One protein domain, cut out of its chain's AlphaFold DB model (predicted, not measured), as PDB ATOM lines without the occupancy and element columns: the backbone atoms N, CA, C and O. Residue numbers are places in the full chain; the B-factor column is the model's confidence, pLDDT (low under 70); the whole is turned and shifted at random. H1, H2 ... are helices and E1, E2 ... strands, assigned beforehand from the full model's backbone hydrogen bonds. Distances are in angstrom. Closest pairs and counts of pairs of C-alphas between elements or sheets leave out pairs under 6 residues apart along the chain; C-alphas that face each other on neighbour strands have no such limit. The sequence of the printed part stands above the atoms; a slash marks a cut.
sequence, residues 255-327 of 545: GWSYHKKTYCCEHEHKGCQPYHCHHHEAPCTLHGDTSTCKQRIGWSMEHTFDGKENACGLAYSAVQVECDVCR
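Overview. This is residues 255 to 327 of the 545 residues of the protein "Hypothetical protein" of Symbiodinium microadriaticum (UniProt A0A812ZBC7). A two-stranded hairpin, E1 and E2, runs straight into a small body of helices, H2 packed on H3 at a steep tilt and short H4 after H3; H1 sits far off beyond the unnamed stretch of residues 269 to 282. The printed part has 73 residues, with four named helices and two named strands in the order H1 E1 E2 H2 H3 H4 along the chain; helices hold 38 and strands 8 of the 46 residues in named elements, mostly helix, and the sheet of E1 and E2 is antiparallel. The whole is loose, radius of gyration of the C-alphas 15.1 A, spanning 45 by 29 by 17 A.

Along the chain. Find C-alpha 283 at (10.570, -2.485, -12.186), where E1, residues 283 to 286, begins; E2 is 289 to 292. H2, 293 to 303, runs 15.3 A; H3, 311 to 322, 16.1 A; H4, 324 to 327, ends at (10.402, 2.985, -1.583). H1, 258 to 268, runs 15.2 A.

Arrangement. In the hairpin, look at N 284 and O 291, 2.8 A apart. H2 and H3 touch, closest C-alphas Met 301 and Ala 311 at 5.2 A, a steep tilt of 58 degrees, opposite ways. H3, with residues 319 to 320 alone, and H4 only just touch, only at the corner, with 3 pairs of C-alphas within 8 A, the closest Gln 320 and Arg 327 at 5.2 A. H1 is apart from E2, H2, H3 and H4. Every O i to N i+4 pair is within hydrogen-bond range in H1 and H2, 7 of 8 in H3; H4 is too short for one.

Size, cuts and confidence. The C-alphas of Gly 255 and Gly 307, the two farthest apart, are 47.6 A apart. The printed part has no cut, and the link H1 to E1 is long. Sixteen residues are under pLDDT 70, among them 273 to 282.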
ATOM      1  N   GLY A 255      32.387   6.442  -4.360       56.12
ATOM      2  CA  GLY A 255      33.340   7.547  -4.228       56.12
ATOM      3  C   GLY A 255      32.734   8.951  -4.314       56.12
ATOM      4  O   GLY A 255      33.354   9.901  -3.837       56.12
ATOM      5  N   TRP A 256      31.547   9.129  -4.906       81.75
ATOM      6  CA  TRP A 256      30.923  10.452  -5.008       81.75
ATOM      7  C   TRP A 256      30.044  10.785  -3.802       81.75
ATOM      8  O   TRP A 256      29.264   9.960  -3.315       81.75
ATOM      9  N   SER A 257      30.106  12.049  -3.376       69.56
ATOM     10  CA  SER A 257      29.136  12.617  -2.443       69.56
ATOM     11  C   SER A 257      27.733  12.632  -3.059       69.56
ATOM     12  O   SER A 257      27.574  12.691  -4.280       69.56
ATOM     13  N   TYR A 258      26.703  12.618  -2.209       64.94
ATOM     14  CA  TYR A 258      25.299  12.657  -2.636       64.94
ATOM     15  C   TYR A 258      25.023  13.792  -3.641       64.94
ATOM     16  O   TYR A 258      24.518  13.542  -4.730       64.94
ATOM     17  N   HIS A 259      25.462  15.015  -3.327       64.50
ATOM     18  CA  HIS A 259      25.258  16.186  -4.186       64.50
ATOM     19  C   HIS A 259      26.034  16.142  -5.509       64.50
ATOM     20  O   HIS A 259      25.585  16.721  -6.495       64.50
ATOM     21  N   LYS A 260      27.175  15.439  -5.555       76.50
ATOM     22  CA  LYS A 260      27.898  15.205  -6.807       76.50
ATOM     23  C   LYS A 260      27.117  14.250  -7.716       76.50
ATOM     24  O   LYS A 260      26.985  14.527  -8.901       76.50
ATOM     25  N   LYS A 261      26.551  13.172  -7.156       77.25
ATOM     26  CA  LYS A 261      25.697  12.222  -7.892       77.25
ATOM     27  C   LYS A 261      24.454  12.895  -8.469       77.25
ATOM     28  O   LYS A 261      24.176  12.711  -9.648       77.25
ATOM     29  N   THR A 262      23.739  13.700  -7.677       69.44
ATOM     30  CA  THR A 262      22.536  14.397  -8.166       69.44
ATOM     31  C   THR A 262      22.883  15.379  -9.283       69.44
ATOM     32  O   THR A 262      22.337  15.261 -10.375       69.44
ATOM     33  N   TYR A 263      23.872  16.259  -9.074       81.12
ATOM     34  CA  TYR A 263      24.276  17.244 -10.083       81.12
ATOM     35  C   TYR A 263      24.735  16.593 -11.394       81.12
ATOM     36  O   TYR A 263      24.272  16.977 -12.466       81.12
ATOM     37  N   CYS A 264      25.609  15.585 -11.319       84.56
ATOM     38  CA  CYS A 264      26.155  14.920 -12.500       84.56
ATOM     39  C   CYS A 264      25.128  14.070 -13.254       84.56
ATOM     40  O   CYS A 264      25.202  13.978 -14.479       84.56
ATOM     41  N   CYS A 265      24.140  13.505 -12.556       83.50
ATOM     42  CA  CYS A 265      23.023  12.818 -13.195       83.50
ATOM     43  C   CYS A 265      22.065  13.808 -13.896       83.50
ATOM     44  O   CYS A 265      21.628  13.551 -15.018       83.50
ATOM     45  N   GLU A 266      21.789  14.962 -13.276       71.88
ATOM     46  CA  GLU A 266      20.933  16.020 -13.837       71.88
ATOM     47  C   GLU A 266      21.563  16.741 -15.043       71.88
ATOM     48  O   GLU A 266      20.873  16.984 -16.030       71.88
ATOM     49  N   HIS A 267      22.853  17.095 -14.967       77.94
ATOM     50  CA  HIS A 267      23.500  18.016 -15.917       77.94
ATOM     51  C   HIS A 267      24.356  17.317 -16.985       77.94
ATOM     52  O   HIS A 267      24.525  17.861 -18.073       77.94
ATOM     53  N   GLU A 268      24.898  16.128 -16.695       82.94
ATOM     54  CA  GLU A 268      25.760  15.368 -17.619       82.94
ATOM     55  C   GLU A 268      25.289  13.921 -17.854       82.94
ATOM     56  O   GLU A 268      25.925  13.181 -18.604       82.94
ATOM     57  N   HIS A 269      24.194  13.493 -17.215       80.19
ATOM     58  CA  HIS A 269      23.684  12.111 -17.232       80.19
ATOM     59  C   HIS A 269      24.724  11.047 -16.823       80.19
ATOM     60  O   HIS A 269      24.630   9.874 -17.187       80.19
ATOM     61  N   LYS A 270      25.711  11.454 -16.017       83.69
ATOM     62  CA  LYS A 270      26.792  10.617 -15.487       83.69
ATOM     63  C   LYS A 270      26.517  10.274 -14.026       83.69
ATOM     64  O   LYS A 270      26.284  11.154 -13.204       83.69
ATOM     65  N   GLY A 271      26.614   8.991 -13.683       71.81
ATOM     66  CA  GLY A 271      26.536   8.538 -12.291       71.81
ATOM     67  C   GLY A 271      25.123   8.568 -11.706       71.81
ATOM     68  O   GLY A 271      24.942   8.845 -10.521       71.81
ATOM     69  N   CYS A 272      24.119   8.293 -12.539       79.81
ATOM     70  CA  CYS A 272      22.768   7.984 -12.088       79.81
ATOM     71  C   CYS A 272      22.725   6.552 -11.529       79.81
ATOM     72  O   CYS A 272      23.164   5.614 -12.198       79.81
ATOM     73  N   GLN A 273      22.174   6.349 -10.328       63.41
ATOM     74  CA  GLN A 273      21.857   4.991  -9.858       63.41
ATOM     75  C   GLN A 273      20.699   4.386 -10.668       63.41
ATOM     76  O   GLN A 273      19.814   5.128 -11.098       63.41
ATOM     77  N   PRO A 274      20.630   3.044 -10.809       51.84
ATOM     78  CA  PRO A 274      19.501   2.366 -11.463       51.84
ATOM     79  C   PRO A 274      18.130   2.677 -10.837       51.84
ATOM     80  O   PRO A 274      17.097   2.396 -11.433       51.84
ATOM     81  N   TYR A 275      18.129   3.242  -9.626       49.06
ATOM     82  CA  TYR A 275      16.958   3.520  -8.798       49.06
ATOM     83  C   TYR A 275      16.639   5.024  -8.673       49.06
ATOM     84  O   TYR A 275      15.997   5.435  -7.709       49.06
ATOM     85  N   HIS A 276      17.075   5.868  -9.618       50.88
ATOM     86  CA  HIS A 276      16.562   7.242  -9.703       50.88
ATOM     87  C   HIS A 276      15.099   7.215 -10.176       50.88
ATOM     88  O   HIS A 276      14.832   7.011 -11.358       50.88
ATOM     89  N   CYS A 277      14.151   7.497  -9.277       54.62
ATOM     90  CA  CYS A 277      12.712   7.582  -9.579       54.62
ATOM     91  C   CYS A 277      12.297   8.782 -10.464       54.62
ATOM     92  O   CYS A 277      11.121   9.134 -10.508       54.62
ATOM     93  N   HIS A 278      13.224   9.388 -11.215       52.31
ATOM     94  CA  HIS A 278      12.910  10.434 -12.196       52.31
ATOM     95  C   HIS A 278      12.251   9.904 -13.477       52.31
ATOM     96  O   HIS A 278      11.688  10.690 -14.236       52.31
ATOM     97  N   HIS A 279      12.238   8.585 -13.688       48.78
ATOM     98  CA  HIS A 279      11.343   7.949 -14.650       48.78
ATOM     99  C   HIS A 279      10.467   6.912 -13.944       48.78
ATOM    100  O   HIS A 279      10.945   6.108 -13.143       48.78
ATOM    101  N   HIS A 280       9.165   6.936 -14.250       55.09
ATOM    102  CA  HIS A 280       8.096   6.173 -13.585       55.09
ATOM    103  C   HIS A 280       8.115   4.656 -13.894       55.09
ATOM    104  O   HIS A 280       7.070   4.001 -13.912       55.09
ATOM    105  N   GLU A 281       9.300   4.113 -14.180       59.31
ATOM    106  CA  GLU A 281       9.543   2.823 -14.828       59.31
ATOM    107  C   GLU A 281      10.310   1.824 -13.948       59.31
ATOM    108  O   GLU A 281      10.582   0.709 -14.385       59.31
ATOM    109  N   ALA A 282      10.614   2.185 -12.694       67.75
ATOM    110  CA  ALA A 282      11.267   1.297 -11.732       67.75
ATOM    111  C   ALA A 282      10.538  -0.073 -11.662       67.75
ATOM    112  O   ALA A 282       9.340  -0.101 -11.344       67.75
ATOM    113  N   PRO A 283      11.219  -1.194 -11.984       76.62
ATOM    114  CA  PRO A 283      10.570  -2.485 -12.186       76.62
ATOM    115  C   PRO A 283      10.252  -3.179 -10.857       76.62
ATOM    116  O   PRO A 283      11.137  -3.659 -10.149       76.62
ATOM    117  N   CYS A 284       8.964  -3.272 -10.548       80.19
ATOM    118  CA  CYS A 284       8.400  -4.087  -9.485       80.19
ATOM    119  C   CYS A 284       8.026  -5.464 -10.053       80.19
ATOM    120  O   CYS A 284       7.049  -5.599 -10.796       80.19
ATOM    121  N   THR A 285       8.820  -6.483  -9.719       82.12
ATOM    122  CA  THR A 285       8.567  -7.876 -10.109       82.12
ATOM    123  C   THR A 285       7.927  -8.634  -8.954       82.12
ATOM    124  O   THR A 285       8.580  -8.883  -7.943       82.12
ATOM    125  N   LEU A 286       6.671  -9.056  -9.119       73.44
ATOM    126  CA  LEU A 286       5.965  -9.884  -8.140       73.44
ATOM    127  C   LEU A 286       5.400 -11.133  -8.825       73.44
ATOM    128  O   LEU A 286       4.792 -11.043  -9.883       73.44
ATOM    129  N   HIS A 287       5.622 -12.308  -8.229       72.81
ATOM    130  CA  HIS A 287       5.180 -13.615  -8.749       72.81
ATOM    131  C   HIS A 287       5.621 -13.974 -10.187       72.81
ATOM    132  O   HIS A 287       5.125 -14.943 -10.750       72.81
ATOM    133  N   GLY A 288       6.608 -13.262 -10.743       74.50
ATOM    134  CA  GLY A 288       7.125 -13.463 -12.103       74.50
ATOM    135  C   GLY A 288       6.713 -12.369 -13.091       74.50
ATOM    136  O   GLY A 288       7.368 -12.220 -14.120       74.50
ATOM    137  N   ASP A 289       5.714 -11.555 -12.747       76.50
ATOM    138  CA  ASP A 289       5.271 -10.423 -13.558       76.50
ATOM    139  C   ASP A 289       6.026  -9.153 -13.164       76.50
ATOM    140  O   ASP A 289       5.963  -8.698 -12.018       76.50
ATOM    141  N   THR A 290       6.739  -8.559 -14.123       82.62
ATOM    142  CA  THR A 290       7.414  -7.267 -13.955       82.62
ATOM    143  C   THR A 290       6.519  -6.144 -14.463       82.62
ATOM    144  O   THR A 290       6.173  -6.099 -15.640       82.62
ATOM    145  N   SER A 291       6.182  -5.214 -13.576       83.44
ATOM    146  CA  SER A 291       5.380  -4.017 -13.854       83.44
ATOM    147  C   SER A 291       6.080  -2.790 -13.277       83.44
ATOM    148  O   SER A 291       6.880  -2.917 -12.349       83.44
ATOM    149  N   THR A 292       5.825  -1.588 -13.795       85.50
ATOM    150  CA  THR A 292       6.424  -0.391 -13.183       85.50
ATOM    151  C   THR A 292       5.754  -0.080 -11.844       85.50
ATOM    152  O   THR A 292       4.568  -0.365 -11.668       85.50
ATOM    153  N   CYS A 293       6.460   0.555 -10.899       83.19
ATOM    154  CA  CYS A 293       5.861   0.972  -9.621       83.19
ATOM    155  C   CYS A 293       4.539   1.750  -9.811       83.19
ATOM    156  O   CYS A 293       3.578   1.511  -9.085       83.19
ATOM    157  N   LYS A 294       4.451   2.621 -10.831       81.88
ATOM    158  CA  LYS A 294       3.228   3.367 -11.172       81.88
ATOM    159  C   LYS A 294       2.089   2.450 -11.639       81.88
ATOM    160  O   LYS A 294       0.963   2.593 -11.170       81.88
ATOM    161  N   GLN A 295       2.373   1.498 -12.531       84.69
ATOM    162  CA  GLN A 295       1.384   0.522 -13.010       84.69
ATOM    163  C   GLN A 295       0.892  -0.390 -11.881       84.69
ATOM    164  O   GLN A 295      -0.308  -0.626 -11.759       84.69
ATOM    165  N   ARG A 296       1.811  -0.857 -11.026       87.44
ATOM    166  CA  ARG A 296       1.501  -1.683  -9.856       87.44
ATOM    167  C   ARG A 296       0.570  -0.949  -8.890       87.44
ATOM    168  O   ARG A 296      -0.423  -1.521  -8.458       87.44
ATOM    169  N   ILE A 297       0.855   0.324  -8.603       86.12
ATOM    170  CA  ILE A 297       0.016   1.165  -7.740       86.12
ATOM    171  C   ILE A 297      -1.368   1.364  -8.362       86.12
ATOM    172  O   ILE A 297      -2.354   1.113  -7.678       86.12
ATOM    173  N   GLY A 298      -1.455   1.721  -9.649       85.50
ATOM    174  CA  GLY A 298      -2.739   1.854 -10.352       85.50
ATOM    175  C   GLY A 298      -3.584   0.577 -10.295       85.50
ATOM    176  O   GLY A 298      -4.746   0.621  -9.898       85.50
ATOM    177  N   TRP A 299      -2.982  -0.585 -10.567       87.62
ATOM    178  CA  TRP A 299      -3.681  -1.867 -10.457       87.62
ATOM    179  C   TRP A 299      -4.180  -2.131  -9.027       87.62
ATOM    180  O   TRP A 299      -5.345  -2.476  -8.833       87.62
ATOM    181  N   SER A 300      -3.336  -1.907  -8.014       87.75
ATOM    182  CA  SER A 300      -3.709  -2.062  -6.603       87.75
ATOM    183  C   SER A 300      -4.801  -1.077  -6.160       87.75
ATOM    184  O   SER A 300      -5.609  -1.430  -5.302       87.75
ATOM    185  N   MET A 301      -4.878   0.128  -6.734       87.12
ATOM    186  CA  MET A 301      -5.995   1.050  -6.494       87.12
ATOM    187  C   MET A 301      -7.314   0.462  -6.988       87.12
ATOM    188  O   MET A 301      -8.278   0.435  -6.234       87.12
ATOM    189  N   GLU A 302      -7.335  -0.022  -8.229       82.62
ATOM    190  CA  GLU A 302      -8.545  -0.481  -8.923       82.62
ATOM    191  C   GLU A 302      -9.008  -1.884  -8.500       82.62
ATOM    192  O   GLU A 302     -10.187  -2.199  -8.622       82.62
ATOM    193  N   HIS A 303      -8.103  -2.739  -8.006       84.88
ATOM    194  CA  HIS A 303      -8.401  -4.149  -7.708       84.88
ATOM    195  C   HIS A 303      -8.303  -4.504  -6.216       84.88
ATOM    196  O   HIS A 303      -9.002  -5.407  -5.758       84.88
ATOM    197  N   THR A 304      -7.468  -3.801  -5.438       85.38
ATOM    198  CA  THR A 304      -7.270  -4.074  -3.997       85.38
ATOM    199  C   THR A 304      -7.942  -3.025  -3.107       85.38
ATOM    200  O   THR A 304      -8.455  -3.357  -2.037       85.38
ATOM    201  N   PHE A 305      -7.954  -1.758  -3.533       86.44
ATOM    202  CA  PHE A 305      -8.439  -0.619  -2.744       86.44
ATOM    203  C   PHE A 305      -9.593   0.147  -3.405       86.44
ATOM    204  O   PHE A 305      -9.806   1.322  -3.089       86.44
ATOM    205  N   ASP A 306     -10.360  -0.523  -4.267       85.44
ATOM    206  CA  ASP A 306     -11.492   0.083  -4.965       85.44
ATOM    207  C   ASP A 306     -12.513   0.697  -3.988       85.44
ATOM    208  O   ASP A 306     -12.745   0.208  -2.872       85.44
ATOM    209  N   GLY A 307     -13.084   1.834  -4.388       77.62
ATOM    210  CA  GLY A 307     -14.041   2.599  -3.591       77.62
ATOM    211  C   GLY A 307     -13.515   3.156  -2.255       77.62
ATOM    212  O   GLY A 307     -14.323   3.511  -1.393       77.62
ATOM    213  N   LYS A 308     -12.194   3.227  -2.017       74.12
ATOM    214  CA  LYS A 308     -11.620   3.849  -0.802       74.12
ATOM    215  C   LYS A 308     -11.253   5.320  -1.020       74.12
ATOM    216  O   LYS A 308     -10.522   5.645  -1.947       74.12
ATOM    217  N   GLU A 309     -11.637   6.183  -0.071       68.75
ATOM    218  CA  GLU A 309     -11.372   7.645  -0.061       68.75
ATOM    219  C   GLU A 309      -9.877   8.013  -0.211       68.75
ATOM    220  O   GLU A 309      -9.555   9.118  -0.625       68.75
ATOM    221  N   ASN A 310      -8.957   7.083   0.076       75.56
ATOM    222  CA  ASN A 310      -7.513   7.230  -0.153       75.56
ATOM    223  C   ASN A 310      -6.900   6.022  -0.893       75.56
ATOM    224  O   ASN A 310      -5.796   5.588  -0.558       75.56
ATOM    225  N   ALA A 311      -7.600   5.458  -1.887       79.69
ATOM    226  CA  ALA A 311      -7.147   4.282  -2.642       79.69
ATOM    227  C   ALA A 311      -5.695   4.403  -3.146       79.69
ATOM    228  O   ALA A 311      -4.922   3.464  -2.986       79.69
ATOM    229  N   CYS A 312      -5.292   5.575  -3.656       84.75
ATOM    230  CA  CYS A 312      -3.925   5.817  -4.141       84.75
ATOM    231  C   CYS A 312      -2.868   5.758  -3.028       84.75
ATOM    232  O   CYS A 312      -1.849   5.093  -3.182       84.75
ATOM    233  N   GLY A 313      -3.117   6.381  -1.869       83.56
ATOM    234  CA  GLY A 313      -2.194   6.319  -0.729       83.56
ATOM    235  C   GLY A 313      -2.090   4.914  -0.120       83.56
ATOM    236  O   GLY A 313      -1.002   4.467   0.253       83.56
ATOM    237  N   LEU A 314      -3.212   4.189  -0.063       85.00
ATOM    238  CA  LEU A 314      -3.255   2.793   0.382       85.00
ATOM    239  C   LEU A 314      -2.494   1.874  -0.588       85.00
ATOM    240  O   LEU A 314      -1.631   1.117  -0.155       85.00
ATOM    241  N   ALA A 315      -2.729   2.004  -1.894       87.00
ATOM    242  CA  ALA A 315      -1.997   1.278  -2.927       87.00
ATOM    243  C   ALA A 315      -0.493   1.594  -2.920       87.00
ATOM    244  O   ALA A 315       0.319   0.675  -2.909       87.00
ATOM    245  N   TYR A 316      -0.107   2.871  -2.847       85.50
ATOM    246  CA  TYR A 316       1.290   3.305  -2.747       85.50
ATOM    247  C   TYR A 316       2.004   2.668  -1.543       85.50
ATOM    248  O   TYR A 316       3.054   2.047  -1.702       85.50
ATOM    249  N   SER A 317       1.405   2.748  -0.350       86.81
ATOM    250  CA  SER A 317       1.979   2.149   0.864       86.81
ATOM    251  C   SER A 317       2.022   0.616   0.833       86.81
ATOM    252  O   SER A 317       2.976   0.038   1.348       86.81
ATOM    253  N   ALA A 318       1.057  -0.049   0.190       87.62
ATOM    254  CA  ALA A 318       1.095  -1.495  -0.030       87.62
ATOM    255  C   ALA A 318       2.223  -1.894  -1.000       87.62
ATOM    256  O   ALA A 318       3.034  -2.764  -0.685       87.62
ATOM    257  N   VAL A 319       2.348  -1.205  -2.138       87.50
ATOM    258  CA  VAL A 319       3.378  -1.492  -3.150       87.50
ATOM    259  C   VAL A 319       4.794  -1.218  -2.630       87.50
ATOM    260  O   VAL A 319       5.724  -1.926  -3.000       87.50
ATOM    261  N   GLN A 320       4.973  -0.284  -1.691       84.06
ATOM    262  CA  GLN A 320       6.240  -0.094  -0.968       84.06
ATOM    263  C   GLN A 320       6.617  -1.245  -0.011       84.06
ATOM    264  O   GLN A 320       7.754  -1.299   0.469       84.06
ATOM    265  N   VAL A 321       5.690  -2.153   0.300       85.00
ATOM    266  CA  VAL A 321       5.953  -3.388   1.059       85.00
ATOM    267  C   VAL A 321       6.110  -4.583   0.117       85.00
ATOM    268  O   VAL A 321       6.965  -5.426   0.364       85.00
ATOM    269  N   GLU A 322       5.345  -4.635  -0.978       83.75
ATOM    270  CA  GLU A 322       5.470  -5.670  -2.018       83.75
ATOM    271  C   GLU A 322       6.770  -5.547  -2.834       83.75
ATOM    272  O   GLU A 322       7.337  -6.556  -3.244       83.75
ATOM    273  N   CYS A 323       7.251  -4.320  -3.054       83.12
ATOM    274  CA  CYS A 323       8.410  -4.006  -3.885       83.12
ATOM    275  C   CYS A 323       9.282  -2.924  -3.228       83.12
ATOM    276  O   CYS A 323       9.037  -1.726  -3.379       83.12
ATOM    277  N   ASP A 324      10.356  -3.344  -2.545       81.38
ATOM    278  CA  ASP A 324      11.307  -2.447  -1.862       81.38
ATOM    279  C   ASP A 324      11.876  -1.352  -2.791       81.38
ATOM    280  O   ASP A 324      12.099  -0.225  -2.350       81.38
ATOM    281  N   VAL A 325      12.048  -1.647  -4.087       78.12
ATOM    282  CA  VAL A 325      12.505  -0.684  -5.110       78.12
ATOM    283  C   VAL A 325      11.588   0.539  -5.241       78.12
ATOM    284  O   VAL A 325      12.063   1.631  -5.539       78.12
ATOM    285  N   CYS A 326      10.291   0.397  -4.948       79.31
ATOM    286  CA  CYS A 326       9.320   1.490  -5.008       79.31
ATOM    287  C   CYS A 326       9.374   2.416  -3.774       79.31
ATOM    288  O   CYS A 326       8.703   3.448  -3.755       79.31
ATOM    289  N   ARG A 327      10.179   2.097  -2.745       83.31
ATOM    290  CA  ARG A 327      10.402   2.985  -1.583       83.31
ATOM    291  C   ARG A 327      11.229   4.225  -1.906       83.31
ATOM    292  O   ARG A 327      11.174   5.189  -1.151       83.31
TER     293      ARG A 327